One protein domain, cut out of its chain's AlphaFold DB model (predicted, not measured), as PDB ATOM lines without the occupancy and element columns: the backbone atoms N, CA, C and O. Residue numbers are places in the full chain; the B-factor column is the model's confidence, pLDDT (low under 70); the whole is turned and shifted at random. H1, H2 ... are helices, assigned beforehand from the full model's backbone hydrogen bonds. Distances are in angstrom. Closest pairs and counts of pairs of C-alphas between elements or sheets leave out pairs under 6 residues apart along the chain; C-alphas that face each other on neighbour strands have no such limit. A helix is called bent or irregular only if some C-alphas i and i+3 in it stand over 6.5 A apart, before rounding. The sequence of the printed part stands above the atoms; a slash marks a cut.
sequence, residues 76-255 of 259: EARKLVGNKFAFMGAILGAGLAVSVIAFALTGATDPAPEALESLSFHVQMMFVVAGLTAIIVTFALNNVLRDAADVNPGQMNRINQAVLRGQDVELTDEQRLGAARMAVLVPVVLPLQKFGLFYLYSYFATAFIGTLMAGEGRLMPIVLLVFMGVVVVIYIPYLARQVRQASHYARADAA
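What this domain is: This is residues 76 to 255 of the 259 residues of an uncharacterized protein of Arthrobacter rhombi (UniProt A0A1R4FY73). Four long helices, H1, H2, H4b and H5, lie side by side in a row, each running opposite ways to the next, with H1 at one edge and H5 at the other. At one end of the row the short helix H3 and the arm H4a of the bent helix H4 make a small head, where the last residues of H3, 163 to 165, meet residues 242 to 249 of H5. The printed part has 180 residues with five named helices, H1 to H5 in chain order, and no named strand; its class is all helix. It is loose, with a radius of gyration of the C-alphas of 20.6 A, and elongated, spanning 67 by 38 by 26 A.

How they stand to each other: The longest helix and the hub is H4, residues 173 to 213, which touches three other helices. By its hydrogen bonds it was assigned as one helix, but it is bent: C-alphas 184 and 187 are 6.6 A apart, and the arms H4a, residues 173 to 184, and H4b, residues 187 to 213, stand at a steep tilt of 45 degrees. H4b touches H2, residues 112 to 149, at a shallow tilt of 23 degrees, opposite ways; their closest C-alphas, of Gly 131 and Gly 196, are 4.1 A apart. H2 touches H1, residues 76 to 106, closest at the C-alphas of Ser 99 and His 122, 5.8 A, in a hairpin at 13 degrees. H1 and H4b are near each other. H4b and H5, residues 219 to 253, form another hairpin at 13 degrees, closest at the C-alphas of Pro 187 and Val 243, 5.3 A. H4a touches H3, residues 153 to 165, at a steep tilt of 54 degrees, closest at the C-alphas of Ile 159 and Ala 179, 5.4 A. With residues 163 to 165 alone H3 touches H5, about perpendicular at 85 degrees; the closest C-alphas, of Leu 164 and Gln 242, are 4.8 A apart. H1 and H5 are apart, as are H2 and H5. Each O i to N i+4 pair is within hydrogen-bond range in H1, H2 and H4a; in H3 it is 8 of 9, in H4b 21 of 23 and in H5 30 of 31.

Where its parts are: H1 begins at C-alpha 76 (-38.163, 11.725, -25.663) and is 44.1 A long. H2 is 54.6 A long, H4b 39.3 A. H5 is 50.8 A long and ends at C-alpha 253 (-49.667, -6.701, -21.245).

The domain as a whole: The C-alphas farthest apart, of Pro 111 and Thr 172, are 67.4 A apart. The printed part has no cut and no long link. The mean pLDDT of the printed part is 83.1; residues 76 to 77, 148 to 151, 217 and 253 to 255 are under 70.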
ATOM      1  N   GLU A  76     -38.810  11.032 -26.779       69.69
ATOM      2  CA  GLU A  76     -38.163  11.725 -25.663       69.69
ATOM      3  C   GLU A  76     -37.565  10.764 -24.631       69.69
ATOM      4  O   GLU A  76     -36.392  10.905 -24.282       69.69
ATOM      5  N   ALA A  77     -38.305   9.733 -24.204       67.75
ATOM      6  CA  ALA A  77     -37.792   8.721 -23.278       67.75
ATOM      7  C   ALA A  77     -36.601   7.953 -23.884       67.75
ATOM      8  O   ALA A  77     -35.586   7.729 -23.217       67.75
ATOM      9  N   ARG A  78     -36.673   7.621 -25.183       70.62
ATOM     10  CA  ARG A  78     -35.554   7.000 -25.920       70.62
ATOM     11  C   ARG A  78     -34.328   7.898 -25.951       70.62
ATOM     12  O   ARG A  78     -33.214   7.420 -25.736       70.62
ATOM     13  N   LYS A  79     -34.531   9.190 -26.220       76.69
ATOM     14  CA  LYS A  79     -33.459  10.187 -26.263       76.69
ATOM     15  C   LYS A  79     -32.823  10.358 -24.886       76.69
ATOM     16  O   LYS A  79     -31.602  10.379 -24.800       76.69
ATOM     17  N   LEU A  80     -33.616  10.398 -23.814       76.12
ATOM     18  CA  LEU A  80     -33.107  10.494 -22.446       76.12
ATOM     19  C   LEU A  80     -32.228   9.291 -22.089       76.12
ATOM     20  O   LEU A  80     -31.086   9.466 -21.664       76.12
ATOM     21  N   VAL A  81     -32.731   8.074 -22.311       74.12
ATOM     22  CA  VAL A  81     -31.981   6.834 -22.078       74.12
ATOM     23  C   VAL A  81     -30.704   6.817 -22.921       74.12
ATOM     24  O   VAL A  81     -29.613   6.634 -22.380       74.12
ATOM     25  N   GLY A  82     -30.817   7.074 -24.226       76.62
ATOM     26  CA  GLY A  82     -29.680   7.128 -25.146       76.62
ATOM     27  C   GLY A  82     -28.618   8.139 -24.713       76.62
ATOM     28  O   GLY A  82     -27.437   7.801 -24.686       76.62
ATOM     29  N   ASN A  83     -29.031   9.333 -24.284       82.44
ATOM     30  CA  ASN A  83     -28.134  10.374 -23.789       82.44
ATOM     31  C   ASN A  83     -27.418   9.953 -22.502       82.44
ATOM     32  O   ASN A  83     -26.220  10.186 -22.376       82.44
ATOM     33  N   LYS A  84     -28.109   9.304 -21.555       81.00
ATOM     34  CA  LYS A  84     -27.489   8.808 -20.313       81.00
ATOM     35  C   LYS A  84     -26.471   7.698 -20.584       81.00
ATOM     36  O   LYS A  84     -25.405   7.686 -19.972       81.00
ATOM     37  N   PHE A  85     -26.751   6.812 -21.540       76.88
ATOM     38  CA  PHE A  85     -25.784   5.802 -21.979       76.88
ATOM     39  C   PHE A  85     -24.595   6.403 -22.723       76.88
ATOM     40  O   PHE A  85     -23.463   6.015 -22.450       76.88
ATOM     41  N   ALA A  86     -24.834   7.345 -23.637       82.56
ATOM     42  CA  ALA A  86     -23.769   8.047 -24.346       82.56
ATOM     43  C   ALA A  86     -22.873   8.812 -23.366       82.56
ATOM     44  O   ALA A  86     -21.656   8.730 -23.470       82.56
ATOM     45  N   PHE A  87     -23.466   9.471 -22.369       83.75
ATOM     46  CA  PHE A  87     -22.746  10.146 -21.293       83.75
ATOM     47  C   PHE A  87     -21.874   9.179 -20.484       83.75
ATOM     48  O   PHE A  87     -20.686   9.434 -20.311       83.75
ATOM     49  N   MET A  88     -22.418   8.034 -20.053       82.44
ATOM     50  CA  MET A  88     -21.624   7.011 -19.364       82.44
ATOM     51  C   MET A  88     -20.482   6.495 -20.250       82.44
ATOM     52  O   MET A  88     -19.348   6.404 -19.794       82.44
ATOM     53  N   GLY A  89     -20.764   6.176 -21.516       82.06
ATOM     54  CA  GLY A  89     -19.750   5.718 -22.467       82.06
ATOM     55  C   GLY A  89     -18.650   6.755 -22.700       82.06
ATOM     56  O   GLY A  89     -17.476   6.396 -22.721       82.06
ATOM     57  N   ALA A  90     -19.017   8.035 -22.805       86.12
ATOM     58  CA  ALA A  90     -18.079   9.140 -22.952       86.12
ATOM     59  C   ALA A  90     -17.176   9.284 -21.721       86.12
ATOM     60  O   ALA A  90     -15.965   9.391 -21.884       86.12
ATOM     61  N   ILE A  91     -17.730   9.214 -20.504       87.81
ATOM     62  CA  ILE A  91     -16.933   9.267 -19.268       87.81
ATOM     63  C   ILE A  91     -15.971   8.082 -19.180       87.81
ATOM     64  O   ILE A  91     -14.799   8.273 -18.874       87.81
ATOM     65  N   LEU A  92     -16.439   6.866 -19.476       84.25
ATOM     66  CA  LEU A  92     -15.593   5.671 -19.445       84.25
ATOM     67  C   LEU A  92     -14.463   5.746 -20.478       84.25
ATOM     68  O   LEU A  92     -13.317   5.438 -20.158       84.25
ATOM     69  N   GLY A  93     -14.777   6.172 -21.704       85.50
ATOM     70  CA  GLY A  93     -13.794   6.334 -22.773       85.50
ATOM     71  C   GLY A  93     -12.774   7.430 -22.466       85.50
ATOM     72  O   GLY A  93     -11.574   7.203 -22.613       85.50
ATOM     73  N   ALA A  94     -13.231   8.586 -21.980       89.12
ATOM     74  CA  ALA A  94     -12.359   9.681 -21.566       89.12
ATOM     75  C   ALA A  94     -11.471   9.274 -20.383       89.12
ATOM     76  O   ALA A  94     -10.266   9.501 -20.420       89.12
ATOM     77  N   GLY A  95     -12.036   8.610 -19.372       88.69
ATOM     78  CA  GLY A  95     -11.290   8.102 -18.222       88.69
ATOM     79  C   GLY A  95     -10.210   7.096 -18.622       88.69
ATOM     80  O   GLY A  95      -9.085   7.186 -18.131       88.69
ATOM     81  N   LEU A  96     -10.508   6.187 -19.559       87.44
ATOM     82  CA  LEU A  96      -9.512   5.265 -20.110       87.44
ATOM     83  C   LEU A  96      -8.397   6.012 -20.849       87.44
ATOM     84  O   LEU A  96      -7.226   5.746 -20.603       87.44
ATOM     85  N   ALA A  97      -8.748   6.956 -21.725       88.88
ATOM     86  CA  ALA A  97      -7.768   7.738 -22.475       88.88
ATOM     87  C   ALA A  97      -6.846   8.535 -21.540       88.88
ATOM     88  O   ALA A  97      -5.629   8.494 -21.699       88.88
ATOM     89  N   VAL A  98      -7.408   9.192 -20.522       91.94
ATOM     90  CA  VAL A  98      -6.637   9.907 -19.493       91.94
ATOM     91  C   VAL A  98      -5.733   8.947 -18.722       91.94
ATOM     92  O   VAL A  98      -4.563   9.258 -18.528       91.94
ATOM     93  N   SER A  99      -6.232   7.768 -18.339       89.69
ATOM     94  CA  SER A  99      -5.437   6.762 -17.618       89.69
ATOM     95  C   SER A  99      -4.260   6.258 -18.454       89.69
ATOM     96  O   SER A  99      -3.166   6.096 -17.930       89.69
ATOM     97  N   VAL A 100      -4.466   6.053 -19.758       90.00
ATOM     98  CA  VAL A 100      -3.405   5.679 -20.703       90.00
ATOM     99  C   VAL A 100      -2.369   6.785 -20.840       90.00
ATOM    100  O   VAL A 100      -1.180   6.493 -20.795       90.00
ATOM    101  N   ILE A 101      -2.806   8.038 -21.004       91.62
ATOM    102  CA  ILE A 101      -1.899   9.184 -21.136       91.62
ATOM    103  C   ILE A 101      -1.060   9.337 -19.870       91.62
ATOM    104  O   ILE A 101       0.160   9.428 -19.962       91.62
ATOM    105  N   ALA A 102      -1.707   9.328 -18.703       92.12
ATOM    106  CA  ALA A 102      -1.032   9.435 -17.419       92.12
ATOM    107  C   ALA A 102      -0.016   8.300 -17.249       92.12
ATOM    108  O   ALA A 102       1.170   8.576 -17.108       92.12
ATOM    109  N   PHE A 103      -0.443   7.042 -17.396       91.44
ATOM    110  CA  PHE A 103       0.437   5.887 -17.240       91.44
ATOM    111  C   PHE A 103       1.615   5.895 -18.225       91.44
ATOM    112  O   PHE A 103       2.750   5.627 -17.840       91.44
ATOM    113  N   ALA A 104       1.375   6.232 -19.492       89.81
ATOM    114  CA  ALA A 104       2.435   6.269 -20.491       89.81
ATOM    115  C   ALA A 104       3.484   7.356 -20.211       89.81
ATOM    116  O   ALA A 104       4.650   7.158 -20.534       89.81
ATOM    117  N   LEU A 105       3.080   8.481 -19.612       91.06
ATOM    118  CA  LEU A 105       3.976   9.585 -19.265       91.06
ATOM    119  C   LEU A 105       4.717   9.379 -17.943       91.06
ATOM    120  O   LEU A 105       5.816   9.907 -17.800       91.06
ATOM    121  N   THR A 106       4.109   8.687 -16.978       90.19
ATOM    122  CA  THR A 106       4.620   8.638 -15.601       90.19
ATOM    123  C   THR A 106       5.098   7.273 -15.141       90.19
ATOM    124  O   THR A 106       5.705   7.228 -14.084       90.19
ATOM    125  N   GLY A 107       4.787   6.185 -15.854       87.25
ATOM    126  CA  GLY A 107       5.064   4.831 -15.361       87.25
ATOM    127  C   GLY A 107       5.424   3.782 -16.409       87.25
ATOM    128  O   GLY A 107       6.012   2.763 -16.074       87.25
ATOM    129  N   ALA A 108       5.097   3.974 -17.689       85.50
ATOM    130  CA  ALA A 108       5.297   2.919 -18.690       85.50
ATOM    131  C   ALA A 108       6.775   2.620 -19.001       85.50
ATOM    132  O   ALA A 108       7.088   1.509 -19.438       85.50
ATOM    133  N   THR A 109       7.660   3.595 -18.792       88.62
ATOM    134  CA  THR A 109       9.112   3.491 -19.019       88.62
ATOM    135  C   THR A 109       9.903   3.148 -17.761       88.62
ATOM    136  O   THR A 109      11.107   2.916 -17.853       88.62
ATOM    137  N   ASP A 110       9.247   3.124 -16.603       91.19
ATOM    138  CA  ASP A 110       9.886   2.817 -15.326       91.19
ATOM    139  C   ASP A 110      10.321   1.344 -15.274       91.19
ATOM    140  O   ASP A 110       9.833   0.512 -16.059       91.19
ATOM    141  N   PRO A 111      11.228   0.981 -14.348       90.69
ATOM    142  CA  PRO A 111      11.527  -0.411 -14.065       90.69
ATOM    143  C   PRO A 111      10.244  -1.221 -13.864       90.69
ATOM    144  O   PRO A 111       9.310  -0.782 -13.197       90.69
ATOM    145  N   ALA A 112      10.217  -2.443 -14.403       87.25
ATOM    146  CA  ALA A 112       9.048  -3.319 -14.376       87.25
ATOM    147  C   ALA A 112       8.261  -3.361 -13.041       87.25
ATOM    148  O   ALA A 112       7.037  -3.278 -13.116       87.25
ATOM    149  N   PRO A 113       8.876  -3.474 -11.843       86.56
ATOM    150  CA  PRO A 113       8.112  -3.473 -10.591       86.56
ATOM    151  C   PRO A 113       7.357  -2.157 -10.337       86.56
ATOM    152  O   PRO A 113       6.170  -2.195 -10.023       86.56
ATOM    153  N   GLU A 114       8.005  -1.009 -10.541       89.06
ATOM    154  CA  GLU A 114       7.416   0.328 -10.356       89.06
ATOM    155  C   GLU A 114       6.338   0.603 -11.415       89.06
ATOM    156  O   GLU A 114       5.236   1.068 -11.112       89.06
ATOM    157  N   ALA A 115       6.606   0.203 -12.660       88.56
ATOM    158  CA  ALA A 115       5.655   0.292 -13.757       88.56
ATOM    159  C   ALA A 115       4.393  -0.551 -13.499       88.56
ATOM    160  O   ALA A 115       3.283  -0.104 -13.788       88.56
ATOM    161  N   LEU A 116       4.528  -1.760 -12.942       86.62
ATOM    162  CA  LEU A 116       3.389  -2.621 -12.601       86.62
ATOM    163  C   LEU A 116       2.558  -2.055 -11.445       86.62
ATOM    164  O   LEU A 116       1.326  -2.145 -11.478       86.62
ATOM    165  N   GLU A 117       3.203  -1.450 -10.449       88.00
ATOM    166  CA  GLU A 117       2.518  -0.759  -9.355       88.00
ATOM    167  C   GLU A 117       1.713   0.438  -9.882       88.00
ATOM    168  O   GLU A 117       0.500   0.528  -9.657       88.00
ATOM    169  N   SER A 118       2.356   1.295 -10.682       88.62
ATOM    170  CA  SER A 118       1.711   2.429 -11.348       88.62
ATOM    171  C   SER A 118       0.557   1.968 -12.244       88.62
ATOM    172  O   SER A 118      -0.548   2.512 -12.180       88.62
ATOM    173  N   LEU A 119       0.747   0.908 -13.033       88.62
ATOM    174  CA  LEU A 119      -0.297   0.333 -13.881       88.62
ATOM    175  C   LEU A 119      -1.511  -0.117 -13.062       88.62
ATOM    176  O   LEU A 119      -2.650   0.216 -13.399       88.62
ATOM    177  N   SER A 120      -1.268  -0.860 -11.980       87.25
ATOM    178  CA  SER A 120      -2.313  -1.344 -11.076       87.25
ATOM    179  C   SER A 120      -3.121  -0.185 -10.499       87.25
ATOM    180  O   SER A 120      -4.354  -0.235 -10.498       87.25
ATOM    181  N   PHE A 121      -2.450   0.895 -10.093       89.69
ATOM    182  CA  PHE A 121      -3.100   2.109  -9.608       89.69
ATOM    183  C   PHE A 121      -4.030   2.736 -10.661       89.69
ATOM    184  O   PHE A 121      -5.193   3.026 -10.368       89.69
ATOM    185  N   HIS A 122      -3.573   2.885 -11.908       89.50
ATOM    186  CA  HIS A 122      -4.390   3.455 -12.986       89.50
ATOM    187  C   HIS A 122      -5.600   2.570 -13.332       89.50
ATOM    188  O   HIS A 122      -6.712   3.079 -13.502       89.50
ATOM    189  N   VAL A 123      -5.422   1.242 -13.370       87.88
ATOM    190  CA  VAL A 123      -6.525   0.276 -13.548       87.88
ATOM    191  C   VAL A 123      -7.559   0.427 -12.430       87.88
ATOM    192  O   VAL A 123      -8.762   0.510 -12.692       87.88
ATOM    193  N   GLN A 124      -7.097   0.480 -11.180       89.69
ATOM    194  CA  GLN A 124      -7.948   0.623 -10.004       89.69
ATOM    195  C   GLN A 124      -8.766   1.917 -10.049       89.69
ATOM    196  O   GLN A 124      -9.990   1.874  -9.905       89.69
ATOM    197  N   MET A 125      -8.120   3.054 -10.315       89.75
ATOM    198  CA  MET A 125      -8.800   4.348 -10.406       89.75
ATOM    199  C   MET A 125      -9.837   4.370 -11.528       89.75
ATOM    200  O   MET A 125     -10.954   4.850 -11.323       89.75
ATOM    201  N   MET A 126      -9.531   3.772 -12.682       89.00
ATOM    202  CA  MET A 126     -10.501   3.651 -13.766       89.00
ATOM    203  C   MET A 126     -11.737   2.848 -13.338       89.00
ATOM    204  O   MET A 126     -12.865   3.262 -13.611       89.00
ATOM    205  N   PHE A 127     -11.554   1.717 -12.652       89.44
ATOM    206  CA  PHE A 127     -12.669   0.903 -12.166       89.44
ATOM    207  C   PHE A 127     -13.519   1.626 -11.117       89.44
ATOM    208  O   PHE A 127     -14.747   1.531 -11.168       89.44
ATOM    209  N   VAL A 128     -12.909   2.410 -10.228       90.12
ATOM    210  CA  VAL A 128     -13.651   3.251  -9.273       90.12
ATOM    211  C   VAL A 128     -14.485   4.296 -10.008       90.12
ATOM    212  O   VAL A 128     -15.697   4.372  -9.795       90.12
ATOM    213  N   VAL A 129     -13.875   5.066 -10.914       88.75
ATOM    214  CA  VAL A 129     -14.572   6.103 -11.697       88.75
ATOM    215  C   VAL A 129     -15.710   5.493 -12.516       88.75
ATOM    216  O   VAL A 129     -16.815   6.041 -12.553       88.75
ATOM    217  N   ALA A 130     -15.482   4.325 -13.119       87.44
ATOM    218  CA  ALA A 130     -16.490   3.584 -13.863       87.44
ATOM    219  C   ALA A 130     -17.665   3.147 -12.976       87.44
ATOM    220  O   ALA A 130     -18.830   3.349 -13.334       87.44
ATOM    221  N   GLY A 131     -17.358   2.591 -11.802       88.88
ATOM    222  CA  GLY A 131     -18.342   2.179 -10.806       88.88
ATOM    223  C   GLY A 131     -19.207   3.344 -10.333       88.88
ATOM    224  O   GLY A 131     -20.435   3.274 -10.406       88.88
ATOM    225  N   LEU A 132     -18.575   4.447  -9.919       89.31
ATOM    226  CA  LEU A 132     -19.258   5.655  -9.449       89.31
ATOM    227  C   LEU A 132     -20.129   6.280 -10.537       89.31
ATOM    228  O   LEU A 132     -21.286   6.610 -10.283       89.31
ATOM    229  N   THR A 133     -19.618   6.377 -11.763       88.25
ATOM    230  CA  THR A 133     -20.383   6.904 -12.901       88.25
ATOM    231  C   THR A 133     -21.645   6.079 -13.134       88.25
ATOM    232  O   THR A 133     -22.740   6.633 -13.244       88.25
ATOM    233  N   ALA A 134     -21.529   4.750 -13.154       87.00
ATOM    234  CA  ALA A 134     -22.681   3.875 -13.320       87.00
ATOM    235  C   ALA A 134     -23.685   4.009 -12.162       87.00
ATOM    236  O   ALA A 134     -24.890   4.018 -12.416       87.00
ATOM    237  N   ILE A 135     -23.227   4.177 -10.915       87.19
ATOM    238  CA  ILE A 135     -24.095   4.425  -9.751       87.19
ATOM    239  C   ILE A 135     -24.853   5.749  -9.903       87.19
ATOM    240  O   ILE A 135     -26.075   5.758  -9.770       87.19
ATOM    241  N   ILE A 136     -24.164   6.843 -10.240       88.81
ATOM    242  CA  ILE A 136     -24.766   8.176 -10.417       88.81
ATOM    243  C   ILE A 136     -25.828   8.146 -11.521       88.81
ATOM    244  O   ILE A 136     -26.952   8.620 -11.331       88.81
ATOM    245  N   VAL A 137     -25.505   7.550 -12.673       86.69
ATOM    246  CA  VAL A 137     -26.451   7.454 -13.795       86.69
ATOM    247  C   VAL A 137     -27.633   6.551 -13.432       86.69
ATOM    248  O   VAL A 137     -28.774   6.894 -13.740       86.69
ATOM    249  N   THR A 138     -27.394   5.440 -12.728       85.69
ATOM    250  CA  THR A 138     -28.463   4.551 -12.246       85.69
ATOM    251  C   THR A 138     -29.383   5.268 -11.261       85.69
ATOM    252  O   THR A 138     -30.598   5.135 -11.364       85.69
ATOM    253  N   PHE A 139     -28.838   6.065 -10.340       86.56
ATOM    254  CA  PHE A 139     -29.634   6.836  -9.385       86.56
ATOM    255  C   PHE A 139     -30.548   7.841 -10.094       86.56
ATOM    256  O   PHE A 139     -31.744   7.893  -9.814       86.56
ATOM    257  N   ALA A 140     -30.022   8.566 -11.087       84.69
ATOM    258  CA  ALA A 140     -30.825   9.474 -11.902       84.69
ATOM    259  C   ALA A 140     -31.947   8.741 -12.662       84.69
ATOM    260  O   ALA A 140     -33.071   9.229 -12.711       84.69
ATOM    261  N   LEU A 141     -31.671   7.556 -13.219       81.81
ATOM    262  CA  LEU A 141     -32.694   6.744 -13.891       81.81
ATOM    263  C   LEU A 141     -33.734   6.179 -12.917       81.81
ATOM    264  O   LEU A 141     -34.905   6.084 -13.273       81.81
ATOM    265  N   ASN A 142     -33.336   5.837 -11.691       83.56
ATOM    266  CA  ASN A 142     -34.256   5.388 -10.648       83.56
ATOM    267  C   ASN A 142     -35.205   6.500 -10.190       83.56
ATOM    268  O   ASN A 142     -36.358   6.212  -9.887       83.56
ATOM    269  N   ASN A 143     -34.752   7.755 -10.165       82.44
ATOM    270  CA  ASN A 143     -35.640   8.884  -9.891       82.44
ATOM    271  C   ASN A 143     -36.644   9.077 -11.030       82.44
ATOM    272  O   ASN A 143     -37.836   9.108 -10.770       82.44
ATOM    273  N   VAL A 144     -36.196   9.026 -12.289       76.69
ATOM    274  CA  VAL A 144     -37.107   9.070 -13.449       76.69
ATOM    275  C   VAL A 144     -38.121   7.919 -13.422       76.69
ATOM    276  O   VAL A 144     -39.277   8.115 -13.774       76.69
ATOM    277  N   LEU A 145     -37.716   6.722 -12.985       74.81
ATOM    278  CA  LEU A 145     -38.620   5.584 -12.786       74.81
ATOM    279  C   LEU A 145     -39.683   5.854 -11.716       74.81
ATOM    280  O   LEU A 145     -40.827   5.443 -11.886       74.81
ATOM    281  N   ARG A 146     -39.300   6.504 -10.613       77.06
ATOM    282  CA  ARG A 146     -40.223   6.877  -9.536       77.06
ATOM    283  C   ARG A 146     -41.200   7.950 -10.002       77.06
ATOM    284  O   ARG A 146     -42.398   7.765  -9.831       77.06
ATOM    285  N   ASP A 147     -40.693   8.987 -10.659       75.25
ATOM    286  CA  ASP A 147     -41.495  10.104 -11.157       75.25
ATOM    287  C   ASP A 147     -42.459   9.644 -12.260       75.25
ATOM    288  O   ASP A 147     -43.630  10.001 -12.261       75.25
ATOM    289  N   ALA A 148     -42.007   8.776 -13.173       65.50
ATOM    290  CA  ALA A 148     -42.853   8.227 -14.234       65.50
ATOM    291  C   ALA A 148     -43.927   7.260 -13.717       65.50
ATOM    292  O   ALA A 148     -44.905   6.999 -14.425       65.50
ATOM    293  N   ALA A 149     -43.730   6.684 -12.532       65.12
ATOM    294  CA  ALA A 149     -44.742   5.867 -11.894       65.12
ATOM    295  C   ALA A 149     -45.809   6.741 -11.211       65.12
ATOM    296  O   ALA A 149     -46.946   6.308 -11.190       65.12
ATOM    297  N   ASP A 150     -45.477   7.947 -10.727       68.38
ATOM    298  CA  ASP A 150     -46.356   8.813  -9.907       68.38
ATOM    299  C   ASP A 150     -46.989   8.066  -8.716       68.38
ATOM    300  O   ASP A 150     -48.146   8.233  -8.341       68.38
ATOM    301  N   VAL A 151     -46.220   7.134  -8.152       66.00
ATOM    302  CA  VAL A 151     -46.739   6.073  -7.289       66.00
ATOM    303  C   VAL A 151     -46.151   6.188  -5.882       66.00
ATOM    304  O   VAL A 151     -44.933   6.234  -5.691       66.00
ATOM    305  N   ASN A 152     -47.026   6.142  -4.873       81.12
ATOM    306  CA  ASN A 152     -46.641   6.133  -3.460       81.12
ATOM    307  C   ASN A 152     -45.726   4.932  -3.120       81.12
ATOM    308  O   ASN A 152     -45.891   3.849  -3.692       81.12
ATOM    309  N   PRO A 153     -44.824   5.024  -2.120       78.50
ATOM    310  CA  PRO A 153     -43.882   3.945  -1.784       78.50
ATOM    311  C   PRO A 153     -44.535   2.568  -1.554       78.50
ATOM    312  O   PRO A 153     -43.987   1.539  -1.950       78.50
ATOM    313  N   GLY A 154     -45.731   2.539  -0.953       80.56
ATOM    314  CA  GLY A 154     -46.490   1.303  -0.727       80.56
ATOM    315  C   GLY A 154     -47.040   0.674  -2.012       80.56
ATOM    316  O   GLY A 154     -47.003  -0.545  -2.180       80.56
ATOM    317  N   GLN A 155     -47.490   1.498  -2.954       84.06
ATOM    318  CA  GLN A 155     -47.962   1.048  -4.260       84.06
ATOM    319  C   GLN A 155     -46.784   0.583  -5.140       84.06
ATOM    320  O   GLN A 155     -46.895  -0.430  -5.829       84.06
ATOM    321  N   MET A 156     -45.614   1.229  -5.030       85.50
ATOM    322  CA  MET A 156     -44.388   0.819  -5.727       85.50
ATOM    323  C   MET A 156     -43.965  -0.602  -5.325       85.50
ATOM    324  O   MET A 156     -43.530  -1.384  -6.166       85.50
ATOM    325  N   ASN A 157     -44.144  -0.993  -4.058       87.81
ATOM    326  CA  ASN A 157     -43.882  -2.367  -3.621       87.81
ATOM    327  C   ASN A 157     -44.820  -3.391  -4.273       87.81
ATOM    328  O   ASN A 157     -44.350  -4.465  -4.649       87.81
ATOM    329  N   ARG A 158     -46.108  -3.071  -4.449       87.56
ATOM    330  CA  ARG A 158     -47.069  -3.951  -5.142       87.56
ATOM    331  C   ARG A 158     -46.725  -4.080  -6.624       87.56
ATOM    332  O   ARG A 158     -46.654  -5.193  -7.136       87.56
ATOM    333  N   ILE A 159     -46.399  -2.962  -7.274       86.75
ATOM    334  CA  ILE A 159     -45.930  -2.948  -8.665       86.75
ATOM    335  C   ILE A 159     -44.647  -3.779  -8.815       86.75
ATOM    336  O   ILE A 159     -44.553  -4.623  -9.704       86.75
ATOM    337  N   ASN A 160     -43.679  -3.619  -7.909       87.31
ATOM    338  CA  ASN A 160     -42.453  -4.418  -7.899       87.31
ATOM    339  C   ASN A 160     -42.730  -5.915  -7.728       87.31
ATOM    340  O   ASN A 160     -42.078  -6.735  -8.368       87.31
ATOM    341  N   GLN A 161     -43.673  -6.294  -6.864       88.44
ATOM    342  CA  GLN A 161     -44.060  -7.694  -6.680       88.44
ATOM    343  C   GLN A 161     -44.667  -8.278  -7.962       88.44
ATOM    344  O   GLN A 161     -44.244  -9.351  -8.394       88.44
ATOM    345  N   ALA A 162     -45.556  -7.540  -8.626       87.62
ATOM    346  CA  ALA A 162     -46.141  -7.965  -9.894       87.62
ATOM    347  C   ALA A 162     -45.089  -8.069 -11.015       87.62
ATOM    348  O   ALA A 162     -44.902  -9.127 -11.614       87.62
ATOM    349  N   VAL A 163     -44.323  -7.001 -11.255       86.25
ATOM    350  CA  VAL A 163     -43.409  -6.896 -12.407       86.25
ATOM    351  C   VAL A 163     -42.100  -7.656 -12.196       86.25
ATOM    352  O   VAL A 163     -41.638  -8.373 -13.086       86.25
ATOM    353  N   LEU A 164     -41.456  -7.472 -11.040       86.81
ATOM    354  CA  LEU A 164     -40.102  -7.980 -10.780       86.81
ATOM    355  C   LEU A 164     -40.079  -9.340 -10.096       86.81
ATOM    356  O   LEU A 164     -39.020  -9.963 -10.104       86.81
ATOM    357  N   ARG A 165     -41.171  -9.756  -9.442       86.81
ATOM    358  CA  ARG A 165     -41.273 -11.081  -8.808       86.81
ATOM    359  C   ARG A 165     -42.252 -12.003  -9.529       86.81
ATOM    360  O   ARG A 165     -42.192 -13.209  -9.297       86.81
ATOM    361  N   GLY A 166     -43.096 -11.468 -10.414       84.94
ATOM    362  CA  GLY A 166     -44.129 -12.236 -11.105       84.94
ATOM    363  C   GLY A 166     -45.217 -12.743 -10.158       84.94
ATOM    364  O   GLY A 166     -45.758 -13.816 -10.395       84.94
ATOM    365  N   GLN A 167     -45.463 -12.038  -9.049       88.75
ATOM    366  CA  GLN A 167     -46.532 -12.393  -8.118       88.75
ATOM    367  C   GLN A 167     -47.871 -11.901  -8.663       88.75
ATOM    368  O   GLN A 167     -47.954 -10.778  -9.155       88.75
ATOM    369  N   ASP A 168     -48.905 -12.732  -8.548       85.25
ATOM    370  CA  ASP A 168     -50.262 -12.341  -8.914       85.25
ATOM    371  C   ASP A 168     -50.817 -11.421  -7.821       85.25
ATOM    372  O   ASP A 168     -51.151 -11.850  -6.715       85.25
ATOM    373  N   VAL A 169     -50.765 -10.119  -8.086       88.25
ATOM    374  CA  VAL A 169     -51.236  -9.068  -7.187       88.25
ATOM    375  C   VAL A 169     -52.261  -8.273  -7.966       88.25
ATOM    376  O   VAL A 169     -51.936  -7.724  -9.016       88.25
ATOM    377  N   GLU A 170     -53.478  -8.161  -7.441       87.75
ATOM    378  CA  GLU A 170     -54.482  -7.286  -8.041       87.75
ATOM    379  C   GLU A 170     -53.971  -5.842  -8.017       87.75
ATOM    380  O   GLU A 170     -53.715  -5.264  -6.952       87.75
ATOM    381  N   LEU A 171     -53.770  -5.293  -9.213       86.31
ATOM    382  CA  LEU A 171     -53.377  -3.912  -9.451       86.31
ATOM    383  C   LEU A 171     -54.584  -3.138  -9.981       86.31
ATOM    384  O   LEU A 171     -55.291  -3.630 -10.867       86.31
ATOM    385  N   THR A 172     -54.778  -1.923  -9.466       87.88
ATOM    386  CA  THR A 172     -55.724  -0.948 -10.033       87.88
ATOM    387  C   THR A 172     -55.282  -0.535 -11.439       87.88
ATOM    388  O   THR A 172     -54.113  -0.703 -11.789       87.88
ATOM    389  N   ASP A 173     -56.169   0.044 -12.248       83.81
ATOM    390  CA  ASP A 173     -55.829   0.440 -13.627       83.81
ATOM    391  C   ASP A 173     -54.643   1.420 -13.690       83.81
ATOM    392  O   ASP A 173     -53.739   1.277 -14.515       83.81
ATOM    393  N   GLU A 174     -54.569   2.347 -12.735       81.88
ATOM    394  CA  GLU A 174     -53.439   3.265 -12.567       81.88
ATOM    395  C   GLU A 174     -52.132   2.528 -12.208       81.88
ATOM    396  O   GLU A 174     -51.067   2.795 -12.770       81.88
ATOM    397  N   GLN A 175     -52.205   1.522 -11.329       83.69
ATOM    398  CA  GLN A 175     -51.051   0.696 -10.962       83.69
ATOM    399  C   GLN A 175     -50.599  -0.223 -12.099       83.69
ATOM    400  O   GLN A 175     -49.400  -0.465 -12.232       83.69
ATOM    401  N   ARG A 176     -51.525  -0.722 -12.928       83.38
ATOM    402  CA  ARG A 176     -51.204  -1.497 -14.137       83.38
ATOM    403  C   ARG A 176     -50.430  -0.644 -15.129       83.38
ATOM    404  O   ARG A 176     -49.406  -1.087 -15.644       83.38
ATOM    405  N   LEU A 177     -50.838   0.613 -15.310       80.62
ATOM    406  CA  LEU A 177     -50.106   1.562 -16.141       80.62
ATOM    407  C   LEU A 177     -48.689   1.822 -15.599       80.62
ATOM    408  O   LEU A 177     -47.715   1.769 -16.357       80.62
ATOM    409  N   GLY A 178     -48.548   2.040 -14.288       78.25
ATOM    410  CA  GLY A 178     -47.242   2.166 -13.633       78.25
ATOM    411  C   GLY A 178     -46.375   0.907 -13.783       78.25
ATOM    412  O   GLY A 178     -45.180   0.996 -14.078       78.25
ATOM    413  N   ALA A 179     -46.979  -0.277 -13.665       82.44
ATOM    414  CA  ALA A 179     -46.325  -1.568 -13.853       82.44
ATOM    415  C   ALA A 179     -45.829  -1.773 -15.289       82.44
ATOM    416  O   ALA A 179     -44.679  -2.174 -15.482       82.44
ATOM    417  N   ALA A 180     -46.635  -1.426 -16.292       80.31
ATOM    418  CA  ALA A 180     -46.246  -1.477 -17.697       80.31
ATOM    419  C   ALA A 180     -45.049  -0.553 -17.985       80.31
ATOM    420  O   ALA A 180     -44.052  -0.980 -18.580       80.31
ATOM    421  N   ARG A 181     -45.088   0.696 -17.488       76.62
ATOM    422  CA  ARG A 181     -43.974   1.660 -17.607       76.62
ATOM    423  C   ARG A 181     -42.695   1.110 -16.981       76.62
ATOM    424  O   ARG A 181     -41.626   1.138 -17.599       76.62
ATOM    425  N   MET A 182     -42.813   0.551 -15.781       80.88
ATOM    426  CA  MET A 182     -41.690  -0.053 -15.082       80.88
ATOM    427  C   MET A 182     -41.128  -1.260 -15.847       80.88
ATOM    428  O   MET A 182     -39.916  -1.357 -16.040       80.88
ATOM    429  N   ALA A 183     -41.986  -2.147 -16.353       80.25
ATOM    430  CA  ALA A 183     -41.594  -3.351 -17.084       80.25
ATOM    431  C   ALA A 183     -40.803  -3.046 -18.370       80.25
ATOM    432  O   ALA A 183     -39.913  -3.808 -18.759       80.25
ATOM    433  N   VAL A 184     -41.079  -1.907 -19.011       76.38
ATOM    434  CA  VAL A 184     -40.363  -1.442 -20.208       76.38
ATOM    435  C   VAL A 184     -38.969  -0.900 -19.879       76.38
ATOM    436  O   VAL A 184     -38.029  -1.148 -20.647       76.38
ATOM    437  N   LEU A 185     -38.823  -0.192 -18.754       75.62
ATOM    438  CA  LEU A 185     -37.592   0.492 -18.337       75.62
ATOM    439  C   LEU A 185     -36.631  -0.405 -17.538       75.62
ATOM    440  O   LEU A 185     -35.412  -0.274 -17.656       75.62
ATOM    441  N   VAL A 186     -37.142  -1.364 -16.765       82.25
ATOM    442  CA  VAL A 186     -36.349  -2.302 -15.950       82.25
ATOM    443  C   VAL A 186     -35.258  -3.043 -16.748       82.25
ATOM    444  O   VAL A 186     -34.117  -3.096 -16.275       82.25
ATOM    445  N   PRO A 187     -35.521  -3.570 -17.964       76.38
ATOM    446  CA  PRO A 187     -34.500  -4.214 -18.791       76.38
ATOM    447  C   PRO A 187     -33.351  -3.293 -19.210       76.38
ATOM    448  O   PRO A 187     -32.324  -3.791 -19.660       76.38
ATOM    449  N   VAL A 188     -33.526  -1.978 -19.083       75.31
ATOM    450  CA  VAL A 188     -32.530  -0.957 -19.414       75.31
ATOM    451  C   VAL A 188     -31.751  -0.537 -18.165       75.31
ATOM    452  O   VAL A 188     -30.521  -0.493 -18.192       75.31
ATOM    453  N   VAL A 189     -32.453  -0.278 -17.059       81.12
ATOM    454  CA  VAL A 189     -31.856   0.240 -15.817       81.12
ATOM    455  C   VAL A 189     -31.104  -0.841 -15.037       81.12
ATOM    456  O   VAL A 189     -29.981  -0.606 -14.593       81.12
ATOM    457  N   LEU A 190     -31.652  -2.058 -14.913       81.69
ATOM    458  CA  LEU A 190     -31.005  -3.118 -14.125       81.69
ATOM    459  C   LEU A 190     -29.632  -3.545 -14.673       81.69
ATOM    460  O   LEU A 190     -28.723  -3.767 -13.870       81.69
ATOM    461  N   PRO A 191     -29.408  -3.663 -15.998       78.56
ATOM    462  CA  PRO A 191     -28.061  -3.847 -16.527       78.56
ATOM    463  C   PRO A 191     -27.091  -2.738 -16.123       78.56
ATOM    464  O   PRO A 191     -25.948  -3.050 -15.811       78.56
ATOM    465  N   LEU A 192     -27.534  -1.477 -16.081       78.62
ATOM    466  CA  LEU A 192     -26.697  -0.342 -15.681       78.62
ATOM    467  C   LEU A 192     -26.189  -0.476 -14.247       78.62
ATOM    468  O   LEU A 192     -24.994  -0.340 -13.985       78.62
ATOM    469  N   GLN A 193     -27.083  -0.864 -13.344       83.44
ATOM    470  CA  GLN A 193     -26.729  -1.146 -11.960       83.44
ATOM    471  C   GLN A 193     -25.727  -2.308 -11.852       83.44
ATOM    472  O   GLN A 193     -24.780  -2.239 -11.066       83.44
ATOM    473  N   LYS A 194     -25.884  -3.354 -12.682       83.00
ATOM    474  CA  LYS A 194     -24.903  -4.452 -12.769       83.00
ATOM    475  C   LYS A 194     -23.536  -3.964 -13.224       83.00
ATOM    476  O   LYS A 194     -22.543  -4.434 -12.681       83.00
ATOM    477  N   PHE A 195     -23.482  -3.057 -14.204       82.19
ATOM    478  CA  PHE A 195     -22.219  -2.491 -14.676       82.19
ATOM    479  C   PHE A 195     -21.463  -1.820 -13.533       82.19
ATOM    480  O   PHE A 195     -20.301  -2.147 -13.308       82.19
ATOM    481  N   GLY A 196     -22.136  -0.954 -12.771       84.19
ATOM    482  CA  GLY A 196     -21.508  -0.261 -11.647       84.19
ATOM    483  C   GLY A 196     -20.965  -1.209 -10.584       84.19
ATOM    484  O   GLY A 196     -19.808  -1.089 -10.187       84.19
ATOM    485  N   LEU A 197     -21.763  -2.205 -10.187       85.25
ATOM    486  CA  LEU A 197     -21.336  -3.196  -9.198       85.25
ATOM    487  C   LEU A 197     -20.146  -4.029  -9.696       85.25
ATOM    488  O   LEU A 197     -19.234  -4.314  -8.928       85.25
ATOM    489  N   PHE A 198     -20.134  -4.404 -10.978       85.12
ATOM    490  CA  PHE A 198     -19.051  -5.198 -11.554       85.12
ATOM    491  C   PHE A 198     -17.730  -4.425 -11.626       85.12
ATOM    492  O   PHE A 198     -16.678  -4.987 -11.328       85.12
ATOM    493  N   TYR A 199     -17.769  -3.138 -11.981       87.56
ATOM    494  CA  TYR A 199     -16.574  -2.293 -11.959       87.56
ATOM    495  C   TYR A 199     -16.041  -2.108 -10.540       87.56
ATOM    496  O   TYR A 199     -14.846  -2.273 -10.316       87.56
ATOM    497  N   LEU A 200     -16.923  -1.871  -9.569       86.75
ATOM    498  CA  LEU A 200     -16.513  -1.757  -8.173       86.75
ATOM    499  C   LEU A 200     -15.912  -3.073  -7.646       86.75
ATOM    500  O   LEU A 200     -14.891  -3.061  -6.965       86.75
ATOM    501  N   TYR A 201     -16.493  -4.215  -8.018       85.94
ATOM    502  CA  TYR A 201     -15.912  -5.527  -7.729       85.94
ATOM    503  C   TYR A 201     -14.529  -5.699  -8.365       85.94
ATOM    504  O   TYR A 201     -13.605  -6.169  -7.708       85.94
ATOM    505  N   SER A 202     -14.377  -5.283  -9.625       85.44
ATOM    506  CA  SER A 202     -13.104  -5.362 -10.349       85.44
ATOM    507  C   SER A 202     -12.024  -4.518  -9.670       85.44
ATOM    508  O   SER A 202     -10.894  -4.978  -9.564       85.44
ATOM    509  N   TYR A 203     -12.378  -3.337  -9.148       89.06
ATOM    510  CA  TYR A 203     -11.488  -2.510  -8.325       89.06
ATOM    511  C   TYR A 203     -11.008  -3.249  -7.070       89.06
ATOM    512  O   TYR A 203      -9.806  -3.343  -6.833       89.06
ATOM    513  N   PHE A 204     -11.929  -3.812  -6.280       86.38
ATOM    514  CA  PHE A 204     -11.543  -4.553  -5.076       86.38
ATOM    515  C   PHE A 204     -10.693  -5.782  -5.408       86.38
ATOM    516  O   PHE A 204      -9.747  -6.085  -4.684       86.38
ATOM    517  N   ALA A 205     -11.000  -6.466  -6.511       85.38
ATOM    518  CA  ALA A 205     -10.229  -7.609  -6.971       85.38
ATOM    519  C   ALA A 205      -8.797  -7.236  -7.358       85.38
ATOM    520  O   ALA A 205      -7.865  -7.915  -6.930       85.38
ATOM    521  N   THR A 206      -8.594  -6.155  -8.113       84.31
ATOM    522  CA  THR A 206      -7.242  -5.722  -8.491       84.31
ATOM    523  C   THR A 206      -6.457  -5.174  -7.306       84.31
ATOM    524  O   THR A 206      -5.285  -5.520  -7.162       84.31
ATOM    525  N   ALA A 207      -7.092  -4.406  -6.417       84.88
ATOM    526  CA  ALA A 207      -6.462  -3.939  -5.184       84.88
ATOM    527  C   ALA A 207      -5.989  -5.113  -4.310       84.88
ATOM    528  O   ALA A 207      -4.871  -5.111  -3.803       84.88
ATOM    529  N   PHE A 208      -6.812  -6.158  -4.190       84.25
ATOM    530  CA  PHE A 208      -6.476  -7.363  -3.438       84.25
ATOM    531  C   PHE A 208      -5.344  -8.186  -4.071       84.25
ATOM    532  O   PHE A 208      -4.465  -8.677  -3.366       84.25
ATOM    533  N   ILE A 209      -5.330  -8.332  -5.399       82.31
ATOM    534  CA  ILE A 209      -4.210  -8.988  -6.089       82.31
ATOM    535  C   ILE A 209      -2.909  -8.220  -5.818       82.31
ATOM    536  O   ILE A 209      -1.886  -8.846  -5.550       82.31
ATOM    537  N   GLY A 210      -2.962  -6.884  -5.811       79.62
ATOM    538  CA  GLY A 210      -1.822  -6.038  -5.451       79.62
ATOM    539  C   GLY A 210      -1.292  -6.314  -4.042       79.62
ATOM    540  O   GLY A 210      -0.092  -6.519  -3.872       79.62
ATOM    541  N   THR A 211      -2.165  -6.405  -3.034       82.00
ATOM    542  CA  THR A 211      -1.731  -6.685  -1.650       82.00
ATOM    543  C   THR A 211      -1.188  -8.102  -1.468       82.00
ATOM    544  O   THR A 211      -0.247  -8.301  -0.700       82.00
ATOM    545  N   LEU A 212      -1.731  -9.088  -2.193       81.00
ATOM    546  CA  LEU A 212      -1.178 -10.443  -2.227       81.00
ATOM    547  C   LEU A 212       0.223 -10.475  -2.843       81.00
ATOM    548  O   LEU A 212       1.105 -11.138  -2.302       81.00
ATOM    549  N   MET A 213       0.431  -9.760  -3.951       79.12
ATOM    550  CA  MET A 213       1.739  -9.666  -4.607       79.12
ATOM    551  C   MET A 213       2.781  -8.974  -3.723       79.12
ATOM    552  O   MET A 213       3.939  -9.378  -3.731       79.12
ATOM    553  N   ALA A 214       2.365  -7.999  -2.911       81.12
ATOM    554  CA  ALA A 214       3.223  -7.341  -1.925       81.12
ATOM    555  C   ALA A 214       3.547  -8.216  -0.693       81.12
ATOM    556  O   ALA A 214       4.311  -7.803   0.174       81.12
ATOM    557  N   GLY A 215       2.961  -9.415  -0.575       80.00
ATOM    558  CA  GLY A 215       3.134 -10.289   0.590       80.00
ATOM    559  C   GLY A 215       2.417  -9.797   1.855       80.00
ATOM    560  O   GLY A 215       2.525 -10.418   2.912       80.00
ATOM    561  N   GLU A 216       1.625  -8.726   1.764       80.44
ATOM    562  CA  GLU A 216       0.889  -8.124   2.879       80.44
ATOM    563  C   GLU A 216      -0.470  -8.805   3.104       80.44
ATOM    564  O   GLU A 216      -1.509  -8.153   3.244       80.44
ATOM    565  N   GLY A 217      -0.480 -10.140   3.112       64.88
ATOM    566  CA  GLY A 217      -1.680 -10.978   3.163       64.88
ATOM    567  C   GLY A 217      -2.496 -10.814   4.448       64.88
ATOM    568  O   GLY A 217      -2.477 -11.671   5.328       64.88
ATOM    569  N   ARG A 218      -3.256  -9.724   4.566       76.31
ATOM    570  CA  ARG A 218      -4.225  -9.516   5.644       76.31
ATOM    571  C   ARG A 218      -5.483 -10.338   5.347       76.31
ATOM    572  O   ARG A 218      -6.005 -10.322   4.235       76.31
ATOM    573  N   LEU A 219      -6.014 -11.012   6.369       81.31
ATOM    574  CA  LEU A 219      -7.247 -11.815   6.286       81.31
ATOM    575  C   LEU A 219      -8.466 -11.001   5.816       81.31
ATOM    576  O   LEU A 219      -9.320 -11.513   5.100       81.31
ATOM    577  N   MET A 220      -8.539  -9.723   6.195       79.50
ATOM    578  CA  MET A 220      -9.707  -8.876   5.942       79.50
ATOM    579  C   MET A 220      -9.996  -8.654   4.436       79.50
ATOM    580  O   MET A 220     -11.124  -8.918   4.018       79.50
ATOM    581  N   PRO A 221      -9.024  -8.248   3.591       77.44
ATOM    582  CA  PRO A 221      -9.207  -8.189   2.137       77.44
ATOM    583  C   PRO A 221      -9.687  -9.499   1.497       77.44
ATOM    584  O   PRO A 221     -10.552  -9.463   0.624       77.44
ATOM    585  N   ILE A 222      -9.182 -10.652   1.962       79.69
ATOM    586  CA  ILE A 222      -9.592 -11.977   1.466       79.69
ATOM    587  C   ILE A 222     -11.080 -12.195   1.741       79.69
ATOM    588  O   ILE A 222     -11.848 -12.520   0.836       79.69
ATOM    589  N   VAL A 223     -11.495 -11.989   2.994       84.44
ATOM    590  CA  VAL A 223     -12.887 -12.170   3.421       84.44
ATOM    591  C   VAL A 223     -13.810 -11.226   2.653       84.44
ATOM    592  O   VAL A 223     -14.858 -11.662   2.176       84.44
ATOM    593  N   LEU A 224     -13.415  -9.962   2.467       81.56
ATOM    594  CA  LEU A 224     -14.191  -8.987   1.700       81.56
ATOM    595  C   LEU A 224     -14.338  -9.397   0.228       81.56
ATOM    596  O   LEU A 224     -15.437  -9.311  -0.320       81.56
ATOM    597  N   LEU A 225     -13.263  -9.872  -0.406       81.19
ATOM    598  CA  LEU A 225     -13.286 -10.333  -1.794       81.19
ATOM    599  C   LEU A 225     -14.191 -11.559  -1.966       81.19
ATOM    600  O   LEU A 225     -15.010 -11.592  -2.886       81.19
ATOM    601  N   VAL A 226     -14.070 -12.548  -1.075       85.94
ATOM    602  CA  VAL A 226     -14.923 -13.746  -1.074       85.94
ATOM    603  C   VAL A 226     -16.381 -13.352  -0.856       85.94
ATOM    604  O   VAL A 226     -17.244 -13.775  -1.623       85.94
ATOM    605  N   PHE A 227     -16.660 -12.489   0.124       86.88
ATOM    606  CA  PHE A 227     -17.999 -11.963   0.379       86.88
ATOM    607  C   PHE A 227     -18.575 -11.265  -0.859       86.88
ATOM    608  O   PHE A 227     -19.683 -11.582  -1.288       86.88
ATOM    609  N   MET A 228     -17.810 -10.371  -1.491       82.81
ATOM    610  CA  MET A 228     -18.237  -9.708  -2.721       82.81
ATOM    611  C   MET A 228     -18.448 -10.702  -3.871       82.81
ATOM    612  O   MET A 228     -19.414 -10.568  -4.620       82.81
ATOM    613  N   GLY A 229     -17.594 -11.722  -3.998       84.31
ATOM    614  CA  GLY A 229     -17.744 -12.791  -4.984       84.31
ATOM    615  C   GLY A 229     -19.050 -13.564  -4.791       84.31
ATOM    616  O   GLY A 229     -19.804 -13.750  -5.745       84.31
ATOM    617  N   VAL A 230     -19.376 -13.926  -3.548       88.19
ATOM    618  CA  VAL A 230     -20.655 -14.555  -3.183       88.19
ATOM    619  C   VAL A 230     -21.830 -13.637  -3.527       88.19
ATOM    620  O   VAL A 230     -22.787 -14.084  -4.162       88.19
ATOM    621  N   VAL A 231     -21.743 -12.344  -3.188       85.81
ATOM    622  CA  VAL A 231     -22.761 -11.350  -3.560       85.81
ATOM    623  C   VAL A 231     -22.953 -11.329  -5.073       85.81
ATOM    624  O   VAL A 231     -24.086 -11.427  -5.526       85.81
ATOM    625  N   VAL A 232     -21.890 -11.278  -5.875       81.44
ATOM    626  CA  VAL A 232     -21.982 -11.276  -7.345       81.44
ATOM    627  C   VAL A 232     -22.632 -12.561  -7.873       81.44
ATOM    628  O   VAL A 232     -23.552 -12.484  -8.697       81.44
ATOM    629  N   VAL A 233     -22.216 -13.732  -7.378       85.38
ATOM    630  CA  VAL A 233     -22.746 -15.047  -7.788       85.38
ATOM    631  C   VAL A 233     -24.238 -15.182  -7.481       85.38
ATOM    632  O   VAL A 233     -24.964 -15.768  -8.279       85.38
ATOM    633  N   ILE A 234     -24.721 -14.606  -6.378       89.31
ATOM    634  CA  ILE A 234     -26.144 -14.628  -5.998       89.31
ATOM    635  C   ILE A 234     -26.932 -13.517  -6.711       89.31
ATOM    636  O   ILE A 234     -28.046 -13.725  -7.202       89.31
ATOM    637  N   TYR A 235     -26.358 -12.323  -6.809       84.12
ATOM    638  CA  TYR A 235     -27.045 -11.121  -7.271       84.12
ATOM    639  C   TYR A 235     -27.220 -11.084  -8.794       84.12
ATOM    640  O   TYR A 235     -28.276 -10.683  -9.293       84.12
ATOM    641  N   ILE A 236     -26.237 -11.562  -9.568       80.56
ATOM    642  CA  ILE A 236     -26.343 -11.651 -11.032       80.56
ATOM    643  C   ILE A 236     -27.546 -12.496 -11.490       80.56
ATOM    644  O   ILE A 236     -28.324 -11.979 -12.311       80.56
ATOM    645  N   PRO A 237     -27.729 -13.756 -11.033       82.44
ATOM    646  CA  PRO A 237     -28.863 -14.575 -11.447       82.44
ATOM    647  C   PRO A 237     -30.180 -14.013 -10.922       82.44
ATOM    648  O   PRO A 237     -31.157 -14.016 -11.671       82.44
ATOM    649  N   TYR A 238     -30.201 -13.459  -9.705       87.56
ATOM    650  CA  TYR A 238     -31.375 -12.778  -9.159       87.56
ATOM    651  C   TYR A 238     -31.854 -11.654 -10.087       87.56
ATOM    652  O   TYR A 238     -32.977 -11.687 -10.589       87.56
ATOM    653  N   LEU A 239     -30.971 -10.720 -10.439       82.31
ATOM    654  CA  LEU A 239     -31.316  -9.639 -11.357       82.31
ATOM    655  C   LEU A 239     -31.627 -10.137 -12.778       82.31
ATOM    656  O   LEU A 239     -32.403  -9.525 -13.504       82.31
ATOM    657  N   ALA A 240     -30.994 -11.223 -13.236       83.00
ATOM    658  CA  ALA A 240     -31.315 -11.805 -14.540       83.00
ATOM    659  C   ALA A 240     -32.739 -12.383 -14.571       83.00
ATOM    660  O   ALA A 240     -33.421 -12.245 -15.586       83.00
ATOM    661  N   ARG A 241     -33.196 -12.990 -13.466       87.88
ATOM    662  CA  ARG A 241     -34.589 -13.428 -13.297       87.88
ATOM    663  C   ARG A 241     -35.543 -12.237 -13.332       87.88
ATOM    664  O   ARG A 241     -36.473 -12.271 -14.130       87.88
ATOM    665  N   GLN A 242     -35.248 -11.163 -12.599       85.50
ATOM    666  CA  GLN A 242     -36.070  -9.946 -12.605       85.50
ATOM    667  C   GLN A 242     -36.223  -9.334 -14.005       85.50
ATOM    668  O   GLN A 242     -37.329  -9.017 -14.427       85.50
ATOM    669  N   VAL A 243     -35.130  -9.226 -14.771       83.00
ATOM    670  CA  VAL A 243     -35.191  -8.714 -16.154       83.00
ATOM    671  C   VAL A 243     -36.049  -9.614 -17.045       83.00
ATOM    672  O   VAL A 243     -36.805  -9.107 -17.876       83.00
ATOM    673  N   ARG A 244     -35.949 -10.942 -16.891       84.06
ATOM    674  CA  ARG A 244     -36.777 -11.893 -17.649       84.06
ATOM    675  C   ARG A 244     -38.254 -11.754 -17.292       84.06
ATOM    676  O   ARG A 244     -39.068 -11.728 -18.206       84.06
ATOM    677  N   GLN A 245     -38.577 -11.635 -16.007       85.19
ATOM    678  CA  GLN A 245     -39.950 -11.476 -15.525       85.19
ATOM    679  C   GLN A 245     -40.560 -10.153 -15.988       85.19
ATOM    680  O   GLN A 245     -41.614 -10.175 -16.614       85.19
ATOM    681  N   ALA A 246     -39.846  -9.036 -15.841       81.44
ATOM    682  CA  ALA A 246     -40.292  -7.745 -16.362       81.44
ATOM    683  C   ALA A 246     -40.513  -7.786 -17.885       81.44
ATOM    684  O   ALA A 246     -41.511  -7.292 -18.397       81.44
ATOM    685  N   SER A 247     -39.612  -8.448 -18.618       79.25
ATOM    686  CA  SER A 247     -39.761  -8.621 -20.068       79.25
ATOM    687  C   SER A 247     -40.954  -9.503 -20.441       79.25
ATOM    688  O   SER A 247     -41.546  -9.298 -21.496       79.25
ATOM    689  N   HIS A 248     -41.277 -10.505 -19.620       83.69
ATOM    690  CA  HIS A 248     -42.450 -11.352 -19.808       83.69
ATOM    691  C   HIS A 248     -43.734 -10.566 -19.538       83.69
ATOM    692  O   HIS A 248     -44.629 -10.583 -20.377       83.69
ATOM    693  N   TYR A 249     -43.783  -9.817 -18.432       81.19
ATOM    694  CA  TYR A 249     -44.907  -8.949 -18.082       81.19
ATOM    695  C   TYR A 249     -45.200  -7.945 -19.204       81.19
ATOM    696  O   TYR A 249     -46.310  -7.906 -19.717       81.19
ATOM    697  N   ALA A 250     -44.176  -7.235 -19.693       75.69
ATOM    698  CA  ALA A 250     -44.328  -6.277 -20.791       75.69
ATOM    699  C   ALA A 250     -44.867  -6.902 -22.093       75.69
ATOM    700  O   ALA A 250     -45.494  -6.213 -22.890       75.69
ATOM    701  N   ARG A 251     -44.610  -8.195 -22.340       75.88
ATOM    702  CA  ARG A 251     -45.146  -8.909 -23.512       75.88
ATOM    703  C   ARG A 251     -46.582  -9.370 -23.306       75.88
ATOM    704  O   ARG A 251     -47.341  -9.354 -24.265       75.88
ATOM    705  N   ALA A 252     -46.917  -9.808 -22.095       77.00
ATOM    706  CA  ALA A 252     -48.262 -10.247 -21.752       77.00
ATOM    707  C   ALA A 252     -49.246  -9.070 -21.789       77.00
ATOM    708  O   ALA A 252     -50.305  -9.187 -22.391       77.00
ATOM    709  N   ASP A 253     -48.847  -7.919 -21.244       69.69
ATOM    710  CA  ASP A 253     -49.667  -6.701 -21.245       69.69
ATOM    711  C   ASP A 253     -49.874  -6.155 -22.667       69.69
ATOM    712  O   ASP A 253     -50.968  -5.749 -23.035       69.69
ATOM    713  N   ALA A 254     -48.845  -6.239 -23.520       58.06
ATOM    714  CA  ALA A 254     -48.961  -5.898 -24.937       58.06
ATOM    715  C   ALA A 254     -49.870  -6.858 -25.731       58.06
ATOM    716  O   ALA A 254     -50.268  -6.536 -26.842       58.06
ATOM    717  N   ALA A 255     -50.190  -8.048 -25.217       57.84
ATOM    718  CA  ALA A 255     -51.080  -8.986 -25.902       57.84
ATOM    719  C   ALA A 255     -52.569  -8.742 -25.593       57.84
ATOM    720  O   ALA A 255     -53.423  -9.366 -26.224       57.84
TER     721      ALA A 255